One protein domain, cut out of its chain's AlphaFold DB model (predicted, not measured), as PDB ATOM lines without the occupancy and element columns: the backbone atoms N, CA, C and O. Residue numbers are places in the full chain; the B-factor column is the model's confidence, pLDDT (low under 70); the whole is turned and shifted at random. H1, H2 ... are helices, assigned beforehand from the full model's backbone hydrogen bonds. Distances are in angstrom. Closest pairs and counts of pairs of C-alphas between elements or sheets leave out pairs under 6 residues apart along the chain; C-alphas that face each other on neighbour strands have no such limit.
ATOM      1  N   LEU A   2     -53.101 -31.817 -10.871       79.62
ATOM      2  CA  LEU A   2     -52.263 -30.633 -11.147       79.62
ATOM      3  C   LEU A   2     -51.124 -30.909 -12.147       79.62
ATOM      4  O   LEU A   2     -50.964 -30.166 -13.105       79.62
ATOM      5  N   GLU A   3     -50.381 -32.006 -11.971       83.50
ATOM      6  CA  GLU A   3     -49.297 -32.399 -12.891       83.50
ATOM      7  C   GLU A   3     -49.809 -32.697 -14.303       83.50
ATOM      8  O   GLU A   3     -49.204 -32.306 -15.296       83.50
ATOM      9  N   THR A   4     -50.976 -33.337 -14.403       84.06
ATOM     10  CA  THR A   4     -51.639 -33.615 -15.680       84.06
ATOM     11  C   THR A   4     -51.997 -32.317 -16.407       84.06
ATOM     12  O   THR A   4     -51.715 -32.184 -17.594       84.06
ATOM     13  N   LEU A   5     -52.556 -31.334 -15.690       83.94
ATOM     14  CA  LEU A   5     -52.874 -30.015 -16.243       83.94
ATOM     15  C   LEU A   5     -51.611 -29.243 -16.651       83.94
ATOM     16  O   LEU A   5     -51.597 -28.629 -17.715       83.94
ATOM     17  N   ALA A   6     -50.540 -29.313 -15.855       86.50
ATOM     18  CA  ALA A   6     -49.259 -28.687 -16.175       86.50
ATOM     19  C   ALA A   6     -48.625 -29.286 -17.443       86.50
ATOM     20  O   ALA A   6     -48.199 -28.544 -18.327       86.50
ATOM     21  N   ASN A   7     -48.640 -30.615 -17.586       88.19
ATOM     22  CA  ASN A   7     -48.134 -31.304 -18.775       88.19
ATOM     23  C   ASN A   7     -48.960 -30.980 -20.028       88.19
ATOM     24  O   ASN A   7     -48.398 -30.772 -21.102       88.19
ATOM     25  N   MET A   8     -50.287 -30.879 -19.897       86.88
ATOM     26  CA  MET A   8     -51.158 -30.438 -20.993       86.88
ATOM     27  C   MET A   8     -50.876 -28.990 -21.404       86.88
ATOM     28  O   MET A   8     -50.791 -28.699 -22.597       86.88
ATOM     29  N   ALA A   9     -50.698 -28.086 -20.436       88.06
ATOM     30  CA  ALA A   9     -50.377 -26.686 -20.702       88.06
ATOM     31  C   ALA A   9     -49.008 -26.537 -21.383       88.06
ATOM     32  O   ALA A   9     -48.881 -25.796 -22.358       88.06
ATOM     33  N   LEU A  10     -48.002 -27.287 -20.924       91.62
ATOM     34  CA  LEU A  10     -46.677 -27.324 -21.540       91.62
ATOM     35  C   LEU A  10     -46.740 -27.865 -22.974       91.62
ATOM     36  O   LEU A  10     -46.183 -27.256 -23.885       91.62
ATOM     37  N   GLY A  11     -47.467 -28.963 -23.196       88.81
ATOM     38  CA  GLY A  11     -47.677 -29.522 -24.532       88.81
ATOM     39  C   GLY A  11     -48.341 -28.522 -25.482       88.81
ATOM     40  O   GLY A  11     -47.874 -28.327 -26.604       88.81
ATOM     41  N   ALA A  12     -49.376 -27.818 -25.017       89.19
ATOM     42  CA  ALA A  12     -50.030 -26.767 -25.791       89.19
ATOM     43  C   ALA A  12     -49.069 -25.611 -26.122       89.19
ATOM     44  O   ALA A  12     -49.031 -25.156 -27.265       89.19
ATOM     45  N   ALA A  13     -48.254 -25.170 -25.160       91.25
ATOM     46  CA  ALA A  13     -47.273 -24.107 -25.370       91.25
ATOM     47  C   ALA A  13     -46.220 -24.486 -26.426       91.25
ATOM     48  O   ALA A  13     -45.911 -23.673 -27.298       91.25
ATOM     49  N   VAL A  14     -45.721 -25.727 -26.403       92.69
ATOM     50  CA  VAL A  14     -44.765 -26.236 -27.404       92.69
ATOM     51  C   VAL A  14     -45.385 -26.249 -28.801       92.69
ATOM     52  O   VAL A  14     -44.756 -25.793 -29.756       92.69
ATOM     53  N   VAL A  15     -46.635 -26.705 -28.932       90.38
ATOM     54  CA  VAL A  15     -47.349 -26.703 -30.220       90.38
ATOM     55  C   VAL A  15     -47.547 -25.278 -30.738       90.38
ATOM     56  O   VAL A  15     -47.286 -25.010 -31.910       90.38
ATOM     57  N   VAL A  16     -47.956 -24.341 -29.876       89.94
ATOM     58  CA  VAL A  16     -48.121 -22.928 -30.248       89.94
ATOM     59  C   VAL A  16     -46.794 -22.317 -30.696       89.94
ATOM     60  O   VAL A  16     -46.756 -21.645 -31.727       89.94
ATOM     61  N   ALA A  17     -45.700 -22.581 -29.977       91.81
ATOM     62  CA  ALA A  17     -44.372 -22.103 -30.348       91.81
ATOM     63  C   ALA A  17     -43.923 -22.668 -31.706       91.81
ATOM     64  O   ALA A  17     -43.464 -21.914 -32.563       91.81
ATOM     65  N   ALA A  18     -44.125 -23.967 -31.948       91.25
ATOM     66  CA  ALA A  18     -43.810 -24.594 -33.229       91.25
ATOM     67  C   ALA A  18     -44.625 -23.984 -34.384       91.25
ATOM     68  O   ALA A  18     -44.061 -23.621 -35.417       91.25
ATOM     69  N   LEU A  19     -45.938 -23.795 -34.200       91.44
ATOM     70  CA  LEU A  19     -46.796 -23.136 -35.190       91.44
ATOM     71  C   LEU A  19     -46.367 -21.687 -35.450       91.44
ATOM     72  O   LEU A  19     -46.387 -21.247 -36.600       91.44
ATOM     73  N   ALA A  20     -45.942 -20.955 -34.417       89.88
ATOM     74  CA  ALA A  20     -45.430 -19.597 -34.559       89.88
ATOM     75  C   ALA A  20     -44.130 -19.558 -35.378       89.88
ATOM     76  O   ALA A  20     -44.008 -18.723 -36.273       89.88
ATOM     77  N   VAL A  21     -43.195 -20.486 -35.143       92.62
ATOM     78  CA  VAL A  21     -41.960 -20.606 -35.939       92.62
ATOM     79  C   VAL A  21     -42.281 -20.882 -37.407       92.62
ATOM     80  O   VAL A  21     -41.763 -20.191 -38.285       92.62
ATOM     81  N   VAL A  22     -43.182 -21.831 -37.689       91.00
ATOM     82  CA  VAL A  22     -43.614 -22.127 -39.067       91.00
ATOM     83  C   VAL A  22     -44.283 -20.907 -39.701       91.00
ATOM     84  O   VAL A  22     -43.998 -20.583 -40.854       91.00
ATOM     85  N   TYR A  23     -45.133 -20.191 -38.960       89.06
ATOM     86  CA  TYR A  23     -45.781 -18.974 -39.446       89.06
ATOM     87  C   TYR A  23     -44.768 -17.865 -39.767       89.06
ATOM     88  O   TYR A  23     -44.876 -17.229 -40.814       89.06
ATOM     89  N   VAL A  24     -43.756 -17.652 -38.921       89.75
ATOM     90  CA  VAL A  24     -42.688 -16.671 -39.170       89.75
ATOM     91  C   VAL A  24     -41.861 -17.068 -40.392       89.75
ATOM     92  O   VAL A  24     -41.678 -16.241 -41.283       89.75
ATOM     93  N   ALA A  25     -41.427 -18.327 -40.493       90.00
ATOM     94  CA  ALA A  25     -40.694 -18.824 -41.660       90.00
ATOM     95  C   ALA A  25     -41.502 -18.653 -42.958       90.00
ATOM     96  O   ALA A  25     -40.962 -18.251 -43.990       90.00
ATOM     97  N   PHE A  26     -42.813 -18.890 -42.889       86.88
ATOM     98  CA  PHE A  26     -43.742 -18.651 -43.985       86.88
ATOM     99  C   PHE A  26     -43.842 -17.163 -44.362       86.88
ATOM    100  O   PHE A  26     -43.723 -16.826 -45.536       86.88
ATOM    101  N   GLN A  27     -44.006 -16.256 -43.390       85.06
ATOM    102  CA  GLN A  27     -44.060 -14.808 -43.649       85.06
ATOM    103  C   GLN A  27     -42.744 -14.256 -44.218       85.06
ATOM    104  O   GLN A  27     -42.761 -13.333 -45.033       85.06
ATOM    105  N   LEU A  28     -41.610 -14.835 -43.824       87.00
ATOM    106  CA  LEU A  28     -40.286 -14.481 -44.335       87.00
ATOM    107  C   LEU A  28     -39.947 -15.145 -45.680       87.00
ATOM    108  O   LEU A  28     -38.850 -14.938 -46.183       87.00
ATOM    109  N   HIS A  29     -40.879 -15.892 -46.287       85.19
ATOM    110  CA  HIS A  29     -40.692 -16.577 -47.574       85.19
ATOM    111  C   HIS A  29     -39.515 -17.575 -47.567       85.19
ATOM    112  O   HIS A  29     -38.873 -17.799 -48.588       85.19
ATOM    113  N   LEU A  30     -39.239 -18.192 -46.411       88.56
ATOM    114  CA  LEU A  30     -38.151 -19.166 -46.239       88.56
ATOM    115  C   LEU A  30     -38.573 -20.605 -46.576       88.56
ATOM    116  O   LEU A  30     -37.728 -21.489 -46.685       88.56
ATOM    117  N   LEU A  31     -39.877 -20.863 -46.705       87.12
ATOM    118  CA  LEU A  31     -40.397 -22.194 -47.007       87.12
ATOM    119  C   LEU A  31     -40.347 -22.484 -48.516       87.12
ATOM    120  O   LEU A  31     -40.714 -21.618 -49.314       87.12
ATOM    121  N   PRO A  32     -39.994 -23.714 -48.932       88.44
ATOM    122  CA  PRO A  32     -40.130 -24.124 -50.323       88.44
ATOM    123  C   PRO A  32     -41.607 -24.102 -50.741       88.44
ATOM    124  O   PRO A  32     -42.498 -24.369 -49.931       88.44
ATOM    125  N   ARG A  33     -41.866 -23.841 -52.028       83.50
ATOM    126  CA  ARG A  33     -43.215 -23.674 -52.606       83.50
ATOM    127  C   ARG A  33     -44.281 -24.674 -52.120       83.50
ATOM    128  O   ARG A  33     -45.336 -24.210 -51.686       83.50
ATOM    129  N   PRO A  34     -44.061 -26.008 -52.127       86.75
ATOM    130  CA  PRO A  34     -45.085 -26.945 -51.657       86.75
ATOM    131  C   PRO A  34     -45.429 -26.744 -50.173       86.75
ATOM    132  O   PRO A  34     -46.602 -26.749 -49.804       86.75
ATOM    133  N   LEU A  35     -44.425 -26.492 -49.326       87.38
ATOM    134  CA  LEU A  35     -44.636 -26.228 -47.902       87.38
ATOM    135  C   LEU A  35     -45.297 -24.866 -47.671       87.38
ATOM    136  O   LEU A  35     -46.159 -24.753 -46.804       87.38
ATOM    137  N   ALA A  36     -44.951 -23.851 -48.467       85.81
ATOM    138  CA  ALA A  36     -45.590 -22.540 -48.411       85.81
ATOM    139  C   ALA A  36     -47.090 -22.615 -48.760       85.81
ATOM    140  O   ALA A  36     -47.906 -22.021 -48.057       85.81
ATOM    141  N   SER A  37     -47.475 -23.395 -49.777       85.69
ATOM    142  CA  SER A  37     -48.890 -23.616 -50.127       85.69
ATOM    143  C   SER A  37     -49.668 -24.268 -48.977       85.69
ATOM    144  O   SER A  37     -50.743 -23.796 -48.595       85.69
ATOM    145  N   ILE A  38     -49.105 -25.319 -48.369       88.19
ATOM    146  CA  ILE A  38     -49.717 -26.007 -47.220       88.19
ATOM    147  C   ILE A  38     -49.845 -25.052 -46.028       88.19
ATOM    148  O   ILE A  38     -50.920 -24.944 -45.439       88.19
ATOM    149  N   ALA A  39     -48.778 -24.318 -45.702       87.19
ATOM    150  CA  ALA A  39     -48.783 -23.343 -44.617       87.19
ATOM    151  C   ALA A  39     -49.832 -22.243 -44.850       87.19
ATOM    152  O   ALA A  39     -50.591 -21.913 -43.939       87.19
ATOM    153  N   GLY A  40     -49.951 -21.719 -46.073       86.12
ATOM    154  CA  GLY A  40     -50.971 -20.733 -46.427       86.12
ATOM    155  C   GLY A  40     -52.388 -21.233 -46.148       86.12
ATOM    156  O   GLY A  40     -53.167 -20.539 -45.488       86.12
ATOM    157  N   LYS A  41     -52.699 -22.461 -46.583       88.88
ATOM    158  CA  LYS A  41     -53.997 -23.123 -46.363       88.88
ATOM    159  C   LYS A  41     -54.267 -23.387 -44.880       88.88
ATOM    160  O   LYS A  41     -55.392 -23.201 -44.425       88.88
ATOM    161  N   LEU A  42     -53.237 -23.750 -44.115       89.69
ATOM    162  CA  LEU A  42     -53.341 -23.958 -42.669       89.69
ATOM    163  C   LEU A  42     -53.642 -22.649 -41.922       89.69
ATOM    164  O   LEU A  42     -54.497 -22.615 -41.040       89.69
ATOM    165  N   PHE A  43     -52.963 -21.556 -42.280       90.44
ATOM    166  CA  PHE A  43     -53.031 -20.298 -41.532       90.44
ATOM    167  C   PHE A  43     -54.096 -19.309 -42.030       90.44
ATOM    168  O   PHE A  43     -54.316 -18.290 -41.375       90.44
ATOM    169  N   ILE A  44     -54.782 -19.552 -43.153       89.69
ATOM    170  CA  ILE A  44     -55.752 -18.589 -43.707       89.69
ATOM    171  C   ILE A  44     -56.907 -18.285 -42.744       89.69
ATOM    172  O   ILE A  44     -57.177 -17.112 -42.490       89.69
ATOM    173  N   PHE A  45     -57.542 -19.311 -42.171       89.56
ATOM    174  CA  PHE A  45     -58.679 -19.149 -41.261       89.56
ATOM    175  C   PHE A  45     -58.265 -18.728 -39.847       89.56
ATOM    176  O   PHE A  45     -58.856 -17.766 -39.354       89.56
ATOM    177  N   PRO A  46     -57.224 -19.317 -39.217       90.94
ATOM    178  CA  PRO A  46     -56.717 -18.818 -37.937       90.94
ATOM    179  C   PRO A  46     -56.312 -17.341 -37.986       90.94
ATOM    180  O   PRO A  46     -56.534 -16.603 -37.031       90.94
ATOM    181  N   MET A  47     -55.772 -16.881 -39.123       89.62
ATOM    182  CA  MET A  47     -55.352 -15.486 -39.297       89.62
ATOM    183  C   MET A  47     -56.434 -14.572 -39.884       89.62
ATOM    184  O   MET A  47     -56.221 -13.360 -40.024       89.62
ATOM    185  N   TRP A  48     -57.594 -15.113 -40.254       92.31
ATOM    186  CA  TRP A  48     -58.668 -14.311 -40.825       92.31
ATOM    187  C   TRP A  48     -59.217 -13.256 -39.851       92.31
ATOM    188  O   TRP A  48     -59.380 -12.125 -40.307       92.31
TER     189      TRP A  48
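Overview. This is residues 2 to 48 of the 214 residues of an uncharacterized protein of Aphanomyces invadans (UniProt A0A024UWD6). One long straight helix, H1, makes the length of the domain, and a short helix, H2, folds back across its last turns, so that the two form a lopsided V. Residues 2 to 18 of H1 stick out as a bare arm from a small body. The printed part has 47 residues with two named helices, H1 then H2, and no named strand: the class is all helix. It is loose, with a radius of gyration of the C-alphas of 13.5 A, and spans 42 by 21 by 15 A.

Arrangement. Start from H1, residues 2 to 27, and look at its residues 22 to 26, which alone touch H2, residues 33 to 43. The closest C-alphas are those of Phe 26 and Ala 36, 6.2 A apart. The helices run opposite ways at a steep tilt of 51 degrees. In both, every O i to N i+4 pair is within hydrogen-bond range.

Along the chain. Find C-alpha 2 at (-52.263, -30.633, -11.147); from there H1 runs 37.1 A to C-alpha 27 at (-44.060, -14.808, -43.649). H2 runs 15.2 A and ends at C-alpha 43, (-53.031, -20.298, -41.532).

Size, cuts and confidence. The C-alphas of Leu 2 and Arg 33 are the two farthest apart, at 43.0 A. The link from H1 to H2 is tight. The printed part has no cut, and no printed residue is under 70 in pLDDT.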